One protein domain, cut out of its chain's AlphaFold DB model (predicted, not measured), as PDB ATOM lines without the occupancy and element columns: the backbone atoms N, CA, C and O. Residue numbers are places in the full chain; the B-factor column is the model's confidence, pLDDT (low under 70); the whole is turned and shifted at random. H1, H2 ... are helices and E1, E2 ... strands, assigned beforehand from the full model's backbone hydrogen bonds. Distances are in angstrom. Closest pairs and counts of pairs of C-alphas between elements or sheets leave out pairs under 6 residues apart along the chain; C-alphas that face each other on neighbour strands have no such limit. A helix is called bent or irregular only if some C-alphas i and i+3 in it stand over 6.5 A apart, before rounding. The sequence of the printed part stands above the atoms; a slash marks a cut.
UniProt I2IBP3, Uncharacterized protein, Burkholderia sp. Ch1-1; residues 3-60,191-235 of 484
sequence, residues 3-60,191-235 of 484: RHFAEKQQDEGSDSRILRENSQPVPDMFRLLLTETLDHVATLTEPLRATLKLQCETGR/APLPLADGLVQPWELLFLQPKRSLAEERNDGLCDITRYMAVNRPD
ATOM      1  N   ARG A   3       7.421  35.187  -6.784       87.50
ATOM      2  CA  ARG A   3       7.900  36.551  -7.016       87.50
ATOM      3  C   ARG A   3       6.770  37.407  -7.585       87.50
ATOM      4  O   ARG A   3       6.076  36.968  -8.499       87.50
ATOM      5  N   HIS A   4       6.615  38.629  -7.088       87.19
ATOM      6  CA  HIS A   4       5.623  39.597  -7.567       87.19
ATOM      7  C   HIS A   4       6.152  41.032  -7.479       87.19
ATOM      8  O   HIS A   4       7.180  41.289  -6.852       87.19
ATOM      9  N   PHE A   5       5.439  41.981  -8.085       85.19
ATOM     10  CA  PHE A   5       5.751  43.408  -7.988       85.19
ATOM     11  C   PHE A   5       4.799  44.093  -6.996       85.19
ATOM     12  O   PHE A   5       3.581  44.023  -7.140       85.19
ATOM     13  N   ALA A   6       5.340  44.711  -5.947       74.56
ATOM     14  CA  ALA A   6       4.585  45.313  -4.854       74.56
ATOM     15  C   ALA A   6       4.235  46.785  -5.140       74.56
ATOM     16  O   ALA A   6       5.064  47.677  -4.974       74.56
ATOM     17  N   GLU A   7       2.978  47.053  -5.496       63.47
ATOM     18  CA  GLU A   7       2.498  48.401  -5.853       63.47
ATOM     19  C   GLU A   7       2.462  49.380  -4.662       63.47
ATOM     20  O   GLU A   7       2.765  50.560  -4.805       63.47
ATOM     21  N   LYS A   8       2.159  48.903  -3.442       58.47
ATOM     22  CA  LYS A   8       1.984  49.759  -2.245       58.47
ATOM     23  C   LYS A   8       3.290  50.227  -1.585       58.47
ATOM     24  O   LYS A   8       3.258  50.886  -0.544       58.47
ATOM     25  N   GLN A   9       4.448  49.928  -2.172       60.06
ATOM     26  CA  GLN A   9       5.749  50.392  -1.674       60.06
ATOM     27  C   GLN A   9       6.204  51.738  -2.276       60.06
ATOM     28  O   GLN A   9       7.340  52.139  -2.054       60.06
ATOM     29  N   GLN A  10       5.317  52.480  -2.944       57.62
ATOM     30  CA  GLN A  10       5.596  53.794  -3.547       57.62
ATOM     31  C   GLN A  10       5.506  54.968  -2.550       57.62
ATOM     32  O   GLN A  10       4.454  55.189  -1.953       57.62
ATOM     33  N   ASP A  11       6.616  55.685  -2.329       56.81
ATOM     34  CA  ASP A  11       6.692  56.908  -1.507       56.81
ATOM     35  C   ASP A  11       6.086  58.121  -2.227       56.81
ATOM     36  O   ASP A  11       5.998  58.116  -3.452       56.81
ATOM     37  N   GLU A  12       5.727  59.184  -1.492       51.19
ATOM     38  CA  GLU A  12       5.160  60.426  -2.065       51.19
ATOM     39  C   GLU A  12       6.063  61.080  -3.131       51.19
ATOM     40  O   GLU A  12       5.574  61.816  -3.984       51.19
ATOM     41  N   GLY A  13       7.369  60.783  -3.123       56.03
ATOM     42  CA  GLY A  13       8.333  61.210  -4.146       56.03
ATOM     43  C   GLY A  13       8.745  60.126  -5.148       56.03
ATOM     44  O   GLY A  13       9.654  60.354  -5.943       56.03
ATOM     45  N   SER A  14       8.149  58.932  -5.094       59.00
ATOM     46  CA  SER A  14       8.509  57.828  -5.985       59.00
ATOM     47  C   SER A  14       7.750  57.903  -7.309       59.00
ATOM     48  O   SER A  14       6.560  58.207  -7.348       59.00
ATOM     49  N   ASP A  15       8.447  57.616  -8.406       60.81
ATOM     50  CA  ASP A  15       7.810  57.494  -9.711       60.81
ATOM     51  C   ASP A  15       6.915  56.249  -9.705       60.81
ATOM     52  O   ASP A  15       7.403  55.125  -9.561       60.81
ATOM     53  N   SER A  16       5.608  56.452  -9.877       64.50
ATOM     54  CA  SER A  16       4.609  55.381  -9.855       64.50
ATOM     55  C   SER A  16       4.802  54.333 -10.956       64.50
ATOM     56  O   SER A  16       4.182  53.268 -10.921       64.50
ATOM     57  N   ARG A  17       5.687  54.608 -11.918       69.50
ATOM     58  CA  ARG A  17       6.101  53.680 -12.972       69.50
ATOM     59  C   ARG A  17       7.133  52.653 -12.500       69.50
ATOM     60  O   ARG A  17       7.269  51.629 -13.163       69.50
ATOM     61  N   ILE A  18       7.850  52.904 -11.398       78.88
ATOM     62  CA  ILE A  18       8.885  51.998 -10.883       78.88
ATOM     63  C   ILE A  18       8.234  50.850 -10.108       78.88
ATOM     64  O   ILE A  18       7.566  51.051  -9.090       78.88
ATOM     65  N   LEU A  19       8.477  49.626 -10.572       82.31
ATOM     66  CA  LEU A  19       8.036  48.401  -9.917       82.31
ATOM     67  C   LEU A  19       9.040  47.974  -8.831       82.31
ATOM     68  O   LEU A  19      10.257  48.051  -9.005       82.31
ATOM     69  N   ARG A  20       8.523  47.504  -7.691       82.38
ATOM     70  CA  ARG A  20       9.313  47.002  -6.555       82.38
ATOM     71  C   ARG A  20       9.175  45.489  -6.475       82.38
ATOM     72  O   ARG A  20       8.080  44.996  -6.223       82.38
ATOM     73  N   GLU A  21      10.256  44.753  -6.694       85.44
ATOM     74  CA  GLU A  21      10.238  43.295  -6.569       85.44
ATOM     75  C   GLU A  21      10.022  42.873  -5.110       85.44
ATOM     76  O   GLU A  21      10.627  43.419  -4.186       85.44
ATOM     77  N   ASN A  22       9.150  41.891  -4.896       85.88
ATOM     78  CA  ASN A  22       8.991  41.220  -3.618       85.88
ATOM     79  C   ASN A  22       8.652  39.735  -3.829       85.88
ATOM     80  O   ASN A  22       8.487  39.259  -4.952       85.88
ATOM     81  N   SER A  23       8.594  38.974  -2.742       85.94
ATOM     82  CA  SER A  23       8.294  37.548  -2.759       85.94
ATOM     83  C   SER A  23       7.272  37.185  -1.696       85.94
ATOM     84  O   SER A  23       7.385  37.582  -0.537       85.94
ATOM     85  N   GLN A  24       6.301  36.369  -2.087       83.62
ATOM     86  CA  GLN A  24       5.304  35.802  -1.198       83.62
ATOM     87  C   GLN A  24       5.673  34.349  -0.845       83.62
ATOM     88  O   GLN A  24       5.866  33.516  -1.743       83.62
ATOM     89  N   PRO A  25       5.767  33.992   0.449       81.38
ATOM     90  CA  PRO A  25       5.882  32.598   0.850       81.38
ATOM     91  C   PRO A  25       4.589  31.846   0.518       81.38
ATOM     92  O   PRO A  25       3.484  32.324   0.776       81.38
ATOM     93  N   VAL A  26       4.749  30.654  -0.052       83.50
ATOM     94  CA  VAL A  26       3.656  29.740  -0.389       83.50
ATOM     95  C   VAL A  26       3.704  28.581   0.601       83.50
ATOM     96  O   VAL A  26       4.752  27.931   0.664       83.50
ATOM     97  N   PRO A  27       2.628  28.320   1.365       82.12
ATOM     98  CA  PRO A  27       2.548  27.144   2.225       82.12
ATOM     99  C   PRO A  27       2.750  25.858   1.424       82.12
ATOM    100  O   PRO A  27       2.242  25.739   0.309       82.12
ATOM    101  N   ASP A  28       3.446  24.881   2.003       87.75
ATOM    102  CA  ASP A  28       3.842  23.661   1.287       87.75
ATOM    103  C   ASP A  28       2.656  22.895   0.697       87.75
ATOM    104  O   ASP A  28       2.750  22.404  -0.426       87.75
ATOM    105  N   MET A  29       1.508  22.899   1.383       90.81
ATOM    106  CA  MET A  29       0.274  22.274   0.895       90.81
ATOM    107  C   MET A  29      -0.244  22.851  -0.436       90.81
ATOM    108  O   MET A  29      -0.923  22.150  -1.173       90.81
ATOM    109  N   PHE A  30       0.086  24.106  -0.767       89.56
ATOM    110  CA  PHE A  30      -0.312  24.757  -2.023       89.56
ATOM    111  C   PHE A  30       0.813  24.801  -3.056       89.56
ATOM    112  O   PHE A  30       0.607  25.279  -4.170       89.56
ATOM    113  N   ARG A  31       2.019  24.340  -2.701       90.19
ATOM    114  CA  ARG A  31       3.201  24.476  -3.554       90.19
ATOM    115  C   ARG A  31       3.025  23.748  -4.880       90.19
ATOM    116  O   ARG A  31       3.304  24.347  -5.915       90.19
ATOM    117  N   LEU A  32       2.570  22.495  -4.840       94.19
ATOM    118  CA  LEU A  32       2.367  21.688  -6.043       94.19
ATOM    119  C   LEU A  32       1.314  22.335  -6.950       94.19
ATOM    120  O   LEU A  32       1.639  22.701  -8.073       94.19
ATOM    121  N   LEU A  33       0.121  22.599  -6.406       94.50
ATOM    122  CA  LEU A  33      -0.994  23.213  -7.132       94.50
ATOM    123  C   LEU A  33      -0.602  24.532  -7.811       94.50
ATOM    124  O   LEU A  33      -0.897  24.741  -8.987       94.50
ATOM    125  N   LEU A  34       0.072  25.430  -7.085       92.81
ATOM    126  CA  LEU A  34       0.511  26.701  -7.660       92.81
ATOM    127  C   LEU A  34       1.587  26.500  -8.723       92.81
ATOM    128  O   LEU A  34       1.527  27.162  -9.749       92.81
ATOM    129  N   THR A  35       2.547  25.602  -8.506       92.62
ATOM    130  CA  THR A  35       3.603  25.344  -9.498       92.62
ATOM    131  C   THR A  35       2.994  24.808 -10.790       92.62
ATOM    132  O   THR A  35       3.202  25.402 -11.838       92.62
ATOM    133  N   GLU A  36       2.143  23.784 -10.704       95.19
ATOM    134  CA  GLU A  36       1.451  23.204 -11.859       95.19
ATOM    135  C   GLU A  36       0.596  24.243 -12.594       95.19
ATOM    136  O   GLU A  36       0.646  24.333 -13.818       95.19
ATOM    137  N   THR A  37      -0.141  25.081 -11.858       92.94
ATOM    138  CA  THR A  37      -0.969  26.140 -12.456       92.94
ATOM    139  C   THR A  37      -0.112  27.170 -13.192       92.94
ATOM    140  O   THR A  37      -0.424  27.551 -14.320       92.94
ATOM    141  N   LEU A  38       0.976  27.635 -12.571       92.81
ATOM    142  CA  LEU A  38       1.846  28.650 -13.160       92.81
ATOM    143  C   LEU A  38       2.653  28.104 -14.345       92.81
ATOM    144  O   LEU A  38       2.792  28.809 -15.345       92.81
ATOM    145  N   ASP A  39       3.114  26.857 -14.273       93.50
ATOM    146  CA  ASP A  39       3.790  26.168 -15.375       93.50
ATOM    147  C   ASP A  39       2.835  25.942 -16.551       93.50
ATOM    148  O   ASP A  39       3.209  26.129 -17.713       93.50
ATOM    149  N   HIS A  40       1.575  25.609 -16.264       92.44
ATOM    150  CA  HIS A  40       0.546  25.484 -17.287       92.44
ATOM    151  C   HIS A  40       0.281  26.829 -17.979       92.44
ATOM    152  O   HIS A  40       0.310  26.900 -19.206       92.44
ATOM    153  N   VAL A  41       0.130  27.922 -17.221       91.81
ATOM    154  CA  VAL A  41      -0.008  29.281 -17.780       91.81
ATOM    155  C   VAL A  41       1.208  29.664 -18.623       91.81
ATOM    156  O   VAL A  41       1.051  30.194 -19.727       91.81
ATOM    157  N   ALA A  42       2.423  29.394 -18.137       92.62
ATOM    158  CA  ALA A  42       3.649  29.668 -18.879       92.62
ATOM    159  C   ALA A  42       3.673  28.900 -20.209       92.62
ATOM    160  O   ALA A  42       3.946  29.494 -21.247       92.62
ATOM    161  N   THR A  43       3.290  27.620 -20.188       92.44
ATOM    162  CA  THR A  43       3.207  26.762 -21.377       92.44
ATOM    163  C   THR A  43       2.174  27.276 -22.382       92.44
ATOM    164  O   THR A  43       2.484  27.413 -23.565       92.44
ATOM    165  N   LEU A  44       0.961  27.607 -21.927       91.56
ATOM    166  CA  LEU A  44      -0.112  28.112 -22.792       91.56
ATOM    167  C   LEU A  44       0.241  29.460 -23.433       91.56
ATOM    168  O   LEU A  44      -0.114  29.718 -24.580       91.56
ATOM    169  N   THR A  45       0.947  30.325 -22.704       93.38
ATOM    170  CA  THR A  45       1.285  31.683 -23.163       93.38
ATOM    171  C   THR A  45       2.639  31.780 -23.866       93.38
ATOM    172  O   THR A  45       2.976  32.847 -24.383       93.38
ATOM    173  N   GLU A  46       3.402  30.688 -23.949       95.06
ATOM    174  CA  GLU A  46       4.736  30.672 -24.559       95.06
ATOM    175  C   GLU A  46       4.767  31.205 -26.004       95.06
ATOM    176  O   GLU A  46       5.645  32.011 -26.318       95.06
ATOM    177  N   PRO A  47       3.803  30.892 -26.894       95.62
ATOM    178  CA  PRO A  47       3.829  31.446 -28.248       95.62
ATOM    179  C   PRO A  47       3.673  32.978 -28.285       95.62
ATOM    180  O   PRO A  47       4.333  33.664 -29.076       95.62
ATOM    181  N   LEU A  48       2.854  33.538 -27.386       96.62
ATOM    182  CA  LEU A  48       2.713  34.989 -27.221       96.62
ATOM    183  C   LEU A  48       4.008  35.597 -26.677       96.62
ATOM    184  O   LEU A  48       4.433  36.658 -27.131       96.62
ATOM    185  N   ARG A  49       4.655  34.902 -25.736       97.00
ATOM    186  CA  ARG A  49       5.932  35.299 -25.138       97.00
ATOM    187  C   ARG A  49       7.046  35.376 -26.172       97.00
ATOM    188  O   ARG A  49       7.713  36.404 -26.268       97.00
ATOM    189  N   ALA A  50       7.201  34.329 -26.978       97.12
ATOM    190  CA  ALA A  50       8.175  34.275 -28.062       97.12
ATOM    191  C   ALA A  50       7.938  35.395 -29.086       97.12
ATOM    192  O   ALA A  50       8.878  36.076 -29.497       97.12
ATOM    193  N   THR A  51       6.673  35.640 -29.443       97.56
ATOM    194  CA  THR A  51       6.291  36.739 -30.341       97.56
ATOM    195  C   THR A  51       6.676  38.093 -29.758       97.56
ATOM    196  O   THR A  51       7.363  38.875 -30.414       97.56
ATOM    197  N   LEU A  52       6.279  38.366 -28.514       97.94
ATOM    198  CA  LEU A  52       6.530  39.644 -27.856       97.94
ATOM    199  C   LEU A  52       8.028  39.910 -27.680       97.94
ATOM    200  O   LEU A  52       8.481  41.029 -27.917       97.94
ATOM    201  N   LYS A  53       8.802  38.878 -27.334       97.94
ATOM    202  CA  LYS A  53      10.262  38.949 -27.253       97.94
ATOM    203  C   LYS A  53      10.875  39.373 -28.588       97.94
ATOM    204  O   LYS A  53      11.593  40.368 -28.635       97.94
ATOM    205  N   LEU A  54      10.520  38.694 -29.681       98.00
ATOM    206  CA  LEU A  54      11.010  39.036 -31.019       98.00
ATOM    207  C   LEU A  54      10.622  40.462 -31.435       98.00
ATOM    208  O   LEU A  54      11.426  41.174 -32.035       98.00
ATOM    209  N   GLN A  55       9.408  40.908 -31.114       97.94
ATOM    210  CA  GLN A  55       8.970  42.279 -31.402       97.94
ATOM    211  C   GLN A  55       9.804  43.320 -30.658       97.94
ATOM    212  O   GLN A  55      10.127  44.363 -31.221       97.94
ATOM    213  N   CYS A  56      10.177  43.040 -29.411       97.12
ATOM    214  CA  CYS A  56      11.005  43.949 -28.633       97.12
ATOM    215  C   CYS A  56      12.467  43.954 -29.098       97.12
ATOM    216  O   CYS A  56      13.077  45.016 -29.156       97.12
ATOM    217  N   GLU A  57      13.016  42.797 -29.475       97.00
ATOM    218  CA  GLU A  57      14.392  42.676 -29.982       97.00
ATOM    219  C   GLU A  57      14.563  43.311 -31.370       97.00
ATOM    220  O   GLU A  57      15.592  43.915 -31.661       97.00
ATOM    221  N   THR A  58      13.551  43.193 -32.234       97.00
ATOM    222  CA  THR A  58      13.622  43.662 -33.630       97.00
ATOM    223  C   THR A  58      12.989  45.036 -33.856       97.00
ATOM    224  O   THR A  58      13.228  45.662 -34.889       97.00
ATOM    225  N   GLY A  59      12.123  45.491 -32.949       96.56
ATOM    226  CA  GLY A  59      11.283  46.679 -33.126       96.56
ATOM    227  C   GLY A  59      10.162  46.526 -34.167       96.56
ATOM    228  O   GLY A  59       9.433  47.489 -34.430       96.56
ATOM    229  N   ARG A  60       9.998  45.344 -34.775       97.44
ATOM    230  CA  ARG A  60       9.002  45.051 -35.822       97.44
ATOM    231  C   ARG A  60       7.669  44.616 -35.204       97.44
ATOM    232  O   ARG A  60       7.637  44.075 -34.105       97.44
ATOM    233  N   ALA A 191       6.908  48.163 -24.236       92.69
ATOM    234  CA  ALA A 191       7.628  49.049 -23.333       92.69
ATOM    235  C   ALA A 191       8.192  48.262 -22.129       92.69
ATOM    236  O   ALA A 191       7.413  47.595 -21.441       92.69
ATOM    237  N   PRO A 192       9.505  48.354 -21.839       92.06
ATOM    238  CA  PRO A 192      10.071  47.783 -20.625       92.06
ATOM    239  C   PRO A 192       9.531  48.513 -19.395       92.06
ATOM    240  O   PRO A 192       9.271  49.719 -19.424       92.06
ATOM    241  N   LEU A 193       9.380  47.776 -18.299       89.31
ATOM    242  CA  LEU A 193       8.912  48.310 -17.029       89.31
ATOM    243  C   LEU A 193      10.127  48.594 -16.136       89.31
ATOM    244  O   LEU A 193      10.925  47.683 -15.897       89.31
ATOM    245  N   PRO A 194      10.305  49.833 -15.652       88.62
ATOM    246  CA  PRO A 194      11.454  50.165 -14.827       88.62
ATOM    247  C   PRO A 194      11.331  49.511 -13.446       88.62
ATOM    248  O   PRO A 194      10.263  49.510 -12.831       88.62
ATOM    249  N   LEU A 195      12.444  48.973 -12.957       85.44
ATOM    250  CA  LEU A 195      12.610  48.501 -11.585       85.44
ATOM    251  C   LEU A 195      13.449  49.515 -10.804       85.44
ATOM    252  O   LEU A 195      14.053  50.413 -11.389       85.44
ATOM    253  N   ALA A 196      13.486  49.378  -9.476       81.94
ATOM    254  CA  ALA A 196      14.420  50.159  -8.658       81.94
ATOM    255  C   ALA A 196      15.871  49.936  -9.124       81.94
ATOM    256  O   ALA A 196      16.621  50.895  -9.280       81.94
ATOM    257  N   ASP A 197      16.198  48.678  -9.437       82.94
ATOM    258  CA  ASP A 197      17.478  48.254  -9.987       82.94
ATOM    259  C   ASP A 197      17.243  47.547 -11.332       82.94
ATOM    260  O   ASP A 197      16.934  46.358 -11.394       82.94
ATOM    261  N   GLY A 198      17.360  48.295 -12.434       88.69
ATOM    262  CA  GLY A 198      17.230  47.768 -13.795       88.69
ATOM    263  C   GLY A 198      15.823  47.882 -14.383       88.69
ATOM    264  O   GLY A 198      15.102  48.854 -14.158       88.69
ATOM    265  N   LEU A 199      15.447  46.911 -15.210       92.25
ATOM    266  CA  LEU A 199      14.158  46.864 -15.894       92.25
ATOM    267  C   LEU A 199      13.701  45.416 -16.050       92.25
ATOM    268  O   LEU A 199      14.531  44.511 -16.104       92.25
ATOM    269  N   VAL A 200      12.390  45.221 -16.145       91.69
ATOM    270  CA  VAL A 200      11.785  43.955 -16.555       91.69
ATOM    271  C   VAL A 200      11.154  44.136 -17.923       91.69
ATOM    272  O   VAL A 200      10.444  45.109 -18.198       91.69
ATOM    273  N   GLN A 201      11.447  43.202 -18.808       94.25
ATOM    274  CA  GLN A 201      10.918  43.188 -20.151       94.25
ATOM    275  C   GLN A 201       9.485  42.648 -20.152       94.25
ATOM    276  O   GLN A 201       9.143  41.767 -19.360       94.25
ATOM    277  N   PRO A 202       8.608  43.131 -21.047       93.31
ATOM    278  CA  PRO A 202       7.196  42.770 -20.994       93.31
ATOM    279  C   PRO A 202       6.955  41.274 -21.255       93.31
ATOM    280  O   PRO A 202       6.030  40.701 -20.688       93.31
ATOM    281  N   TRP A 203       7.821  40.604 -22.025       95.00
ATOM    282  CA  TRP A 203       7.759  39.151 -22.233       95.00
ATOM    283  C   TRP A 203       8.282  38.329 -21.045       95.00
ATOM    284  O   TRP A 203       8.204  37.105 -21.078       95.00
ATOM    285  N   GLU A 204       8.820  38.944 -19.993       92.88
ATOM    286  CA  GLU A 204       9.222  38.239 -18.766       92.88
ATOM    287  C   GLU A 204       8.063  38.115 -17.763       92.88
ATOM    288  O   GLU A 204       8.172  37.401 -16.767       92.88
ATOM    289  N   LEU A 205       6.933  38.783 -18.022       90.62
ATOM    290  CA  LEU A 205       5.749  38.723 -17.170       90.62
ATOM    291  C   LEU A 205       5.030  37.383 -17.307       90.62
ATOM    292  O   LEU A 205       4.779  36.910 -18.412       90.62
ATOM    293  N   LEU A 206       4.633  36.797 -16.180       89.31
ATOM    294  CA  LEU A 206       3.955  35.501 -16.136       89.31
ATOM    295  C   LEU A 206       2.698  35.463 -17.021       89.31
ATOM    296  O   LEU A 206       2.559  34.558 -17.839       89.31
ATOM    297  N   PHE A 207       1.827  36.468 -16.905       89.12
ATOM    298  CA  PHE A 207       0.582  36.541 -17.666       89.12
ATOM    299  C   PHE A 207       0.735  37.402 -18.921       89.12
ATOM    300  O   PHE A 207       1.058  38.587 -18.837       89.12
ATOM    301  N   LEU A 208       0.428  36.807 -20.073       93.75
ATOM    302  CA  LEU A 208       0.311  37.468 -21.371       93.75
ATOM    303  C   LEU A 208      -1.008  37.049 -22.013       93.75
ATOM    304  O   LEU A 208      -1.453  35.919 -21.827       93.75
ATOM    305  N   GLN A 209      -1.618  37.944 -22.784       92.00
ATOM    306  CA  GLN A 209      -2.865  37.652 -23.487       92.00
ATOM    307  C   GLN A 209      -2.866  38.231 -24.905       92.00
ATOM    308  O   GLN A 209      -2.201  39.243 -25.162       92.00
ATOM    309  N   PRO A 210      -3.630  37.639 -25.836       93.88
ATOM    310  CA  PRO A 210      -3.885  38.254 -27.129       93.88
ATOM    311  C   PRO A 210      -4.530  39.632 -26.947       93.88
ATOM    312  O   PRO A 210      -5.483  39.808 -26.191       93.88
ATOM    313  N   LYS A 211      -4.023  40.641 -27.651       93.06
ATOM    314  CA  LYS A 211      -4.589  41.992 -27.636       93.06
ATOM    315  C   LYS A 211      -5.644  42.106 -28.726       93.06
ATOM    316  O   LYS A 211      -5.303  41.969 -29.897       93.06
ATOM    317  N   ARG A 212      -6.896  42.443 -28.392       88.00
ATOM    318  CA  ARG A 212      -7.984  42.637 -29.378       88.00
ATOM    319  C   ARG A 212      -8.262  41.373 -30.210       88.00
ATOM    320  O   ARG A 212      -8.404  41.470 -31.434       88.00
ATOM    321  N   SER A 213      -8.341  40.202 -29.581       88.00
ATOM    322  CA  SER A 213      -8.663  38.926 -30.237       88.00
ATOM    323  C   SER A 213     -10.166  38.813 -30.522       88.00
ATOM    324  O   SER A 213     -10.846  37.894 -30.084       88.00
ATOM    325  N   LEU A 214     -10.704  39.749 -31.312       83.94
ATOM    326  CA  LEU A 214     -12.149  39.912 -31.535       83.94
ATOM    327  C   LEU A 214     -12.864  38.648 -32.037       83.94
ATOM    328  O   LEU A 214     -14.061  38.499 -31.805       83.94
ATOM    329  N   ALA A 215     -12.154  37.770 -32.753       82.19
ATOM    330  CA  ALA A 215     -12.705  36.496 -33.207       82.19
ATOM    331  C   ALA A 215     -13.109  35.602 -32.024       82.19
ATOM    332  O   ALA A 215     -14.201  35.044 -32.032       82.19
ATOM    333  N   GLU A 216     -12.260  35.525 -31.004       83.00
ATOM    334  CA  GLU A 216     -12.495  34.753 -29.784       83.00
ATOM    335  C   GLU A 216     -13.377  35.527 -28.793       83.00
ATOM    336  O   GLU A 216     -14.314  34.967 -28.239       83.00
ATOM    337  N   GLU A 217     -13.167  36.840 -28.643       76.31
ATOM    338  CA  GLU A 217     -13.910  37.669 -27.679       76.31
ATOM    339  C   GLU A 217     -15.403  37.854 -28.018       76.31
ATOM    340  O   GLU A 217     -16.199  38.107 -27.116       76.31
ATOM    341  N   ARG A 218     -15.793  37.824 -29.303       74.69
ATOM    342  CA  ARG A 218     -17.158  38.206 -29.739       74.69
ATOM    343  C   ARG A 218     -17.883  37.185 -30.599       74.69
ATOM    344  O   ARG A 218     -19.106  37.226 -30.658       74.69
ATOM    345  N   ASN A 219     -17.150  36.332 -31.310       76.12
ATOM    346  CA  ASN A 219     -17.722  35.492 -32.365       76.12
ATOM    347  C   ASN A 219     -17.568  33.997 -32.076       76.12
ATOM    348  O   ASN A 219     -17.707  33.197 -32.999       76.12
ATOM    349  N   ASP A 220     -17.231  33.645 -30.832       78.31
ATOM    350  CA  ASP A 220     -17.039  32.262 -30.387       78.31
ATOM    351  C   ASP A 220     -16.001  31.491 -31.238       78.31
ATOM    352  O   ASP A 220     -16.036  30.270 -31.371       78.31
ATOM    353  N   GLY A 221     -15.078  32.230 -31.865       87.00
ATOM    354  CA  GLY A 221     -14.025  31.705 -32.725       87.00
ATOM    355  C   GLY A 221     -12.739  31.393 -31.963       87.00
ATOM    356  O   GLY A 221     -12.708  31.364 -30.736       87.00
ATOM    357  N   LEU A 222     -11.653  31.186 -32.714       92.69
ATOM    358  CA  LEU A 222     -10.313  30.964 -32.166       92.69
ATOM    359  C   LEU A 222      -9.412  32.172 -32.406       92.69
ATOM    360  O   LEU A 222      -9.512  32.834 -33.445       92.69
ATOM    361  N   CYS A 223      -8.483  32.398 -31.478       94.12
ATOM    362  CA  CYS A 223      -7.294  33.200 -31.716       94.12
ATOM    363  C   CYS A 223      -6.071  32.288 -31.874       94.12
ATOM    364  O   CYS A 223      -5.722  31.534 -30.969       94.12
ATOM    365  N   ASP A 224      -5.394  32.365 -33.018       94.44
ATOM    366  CA  ASP A 224      -4.145  31.645 -33.250       94.44
ATOM    367  C   ASP A 224      -2.975  32.351 -32.565       94.44
ATOM    368  O   ASP A 224      -2.226  33.122 -33.174       94.44
ATOM    369  N   ILE A 225      -2.809  32.068 -31.276       93.81
ATOM    370  CA  ILE A 225      -1.743  32.638 -30.448       93.81
ATOM    371  C   ILE A 225      -0.335  32.310 -30.957       93.81
ATOM    372  O   ILE A 225       0.612  33.012 -30.617       93.81
ATOM    373  N   THR A 226      -0.180  31.280 -31.799       94.25
ATOM    374  CA  THR A 226       1.117  30.901 -32.378       94.25
ATOM    375  C   THR A 226       1.537  31.803 -33.531       94.25
ATOM    376  O   THR A 226       2.689  31.787 -33.972       94.25
ATOM    377  N   ARG A 227       0.596  32.606 -34.039       93.25
ATOM    378  CA  ARG A 227       0.793  33.428 -35.232       93.25
ATOM    379  C   ARG A 227       0.350  34.867 -35.055       93.25
ATOM    380  O   ARG A 227       0.663  35.698 -35.905       93.25
ATOM    381  N   TYR A 228      -0.362  35.169 -33.983       95.94
ATOM    382  CA  TYR A 228      -0.933  36.477 -33.755       95.94
ATOM    383  C   TYR A 228       0.114  37.509 -33.343       95.94
ATOM    384  O   TYR A 228       0.896  37.288 -32.426       95.94
ATOM    385  N   MET A 229       0.115  38.665 -34.007       96.75
ATOM    386  CA  MET A 229       1.110  39.705 -33.741       96.75
ATOM    387  C   MET A 229       0.813  40.538 -32.491       96.75
ATOM    388  O   MET A 229       1.712  41.198 -31.996       96.75
ATOM    389  N   ALA A 230      -0.434  40.614 -32.022       96.81
ATOM    390  CA  ALA A 230      -0.812  41.611 -31.022       96.81
ATOM    391  C   ALA A 230      -0.864  40.988 -29.624       96.81
ATOM    392  O   ALA A 230      -1.780  40.229 -29.310       96.81
ATOM    393  N   VAL A 231       0.095  41.339 -28.771       96.88
ATOM    394  CA  VAL A 231       0.235  40.789 -27.415       96.88
ATOM    395  C   VAL A 231       0.090  41.903 -26.383       96.88
ATOM    396  O   VAL A 231       0.699  42.965 -26.510       96.88
ATOM    397  N   ASN A 232      -0.734  41.672 -25.364       93.44
ATOM    398  CA  ASN A 232      -0.929  42.584 -24.245       93.44
ATOM    399  C   ASN A 232      -0.503  41.931 -22.927       93.44
ATOM    400  O   ASN A 232      -0.594  40.716 -22.752       93.44
ATOM    401  N   ARG A 233      -0.131  42.778 -21.974       90.12
ATOM    402  CA  ARG A 233      -0.025  42.439 -20.558       90.12
ATOM    403  C   ARG A 233      -1.344  42.801 -19.858       90.12
ATOM    404  O   ARG A 233      -1.885  43.878 -20.112       90.12
ATOM    405  N   PRO A 234      -1.909  41.928 -19.014       85.44
ATOM    406  CA  PRO A 234      -3.083  42.282 -18.228       85.44
ATOM    407  C   PRO A 234      -2.807  43.491 -17.324       85.44
ATOM    408  O   PRO A 234      -1.716  43.619 -16.767       85.44
ATOM    409  N   ASP A 235      -3.800  44.361 -17.173       81.38
ATOM    410  CA  ASP A 235      -3.811  45.416 -16.156       81.38
ATOM    411  C   ASP A 235      -4.720  44.993 -14.976       81.38
ATOM    412  O   ASP A 235      -5.407  43.972 -15.077       81.38
TER     413      ASP A 235
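AT A GLANCE: This is residues 3 to 60 and 191 to 235 of the 484 residues of an uncharacterized protein of Burkholderia sp. Ch1-1 (UniProt I2IBP3). The model is a loose V: a small two-strand hairpin, E1 and E2, is in one limb, the long bent helix H1 makes the other, and residues 27 to 33 stick out at the point. Unnamed stretches, residues 191 to 213 and 220 to 235, lie toward the open end, and the short helix H2 between them is far from the hairpin. The printed part has 103 residues with two named strands, then two named helices, in the order E1, E2, H1, H2; the sheet is antiparallel and the class is mostly helix, though named elements hold just 44 residues. The whole is loose, with a radius of gyration of the C-alphas of 16.2 A and spans of 44 by 40 by 26 A.

IN THESE COORDINATES: E1 is residues 3 to 5, beginning at C-alpha 3 (7.900, 36.551, -7.016), and E2 is residues 21 to 24. H1, residues 28 to 58, was assigned as one helix by its hydrogen bonds but is bent: C-alphas 44 and 47 are 7.5 A apart. Its arm H1a, residues 28 to 44, is 24.8 A long and irregular, with C-alphas 29 and 32 7.3 A apart; H1b, residues 47 to 58, is 16.6 A long. H2, residues 214 to 219, ends at C-alpha 219 (-17.722, 35.492, -32.365).

HOW THE PARTS SIT: E1 and E2 form a hairpin, antiparallel at 130 degrees; N 22 and O 4 are 2.8 A apart, within hydrogen-bond range. H1a and H1b stand at a steep tilt of 63 degrees. H2 is apart from E1, E2, H1a and H1b. Every O i to N i+4 pair is within hydrogen-bond range in H1b and H2, and 11 of 13 in H1a.

THE WHOLE: The C-alphas of Gly 13 and Gly 221, the two farthest apart, are 46.8 A apart. The link from E1 to E2 is long, 15 residues. Residues 61 to 190 are not printed, and C-alphas 60 and 191 are 13.2 A apart across the cut. Residues 7 to 17 have pLDDT under 70.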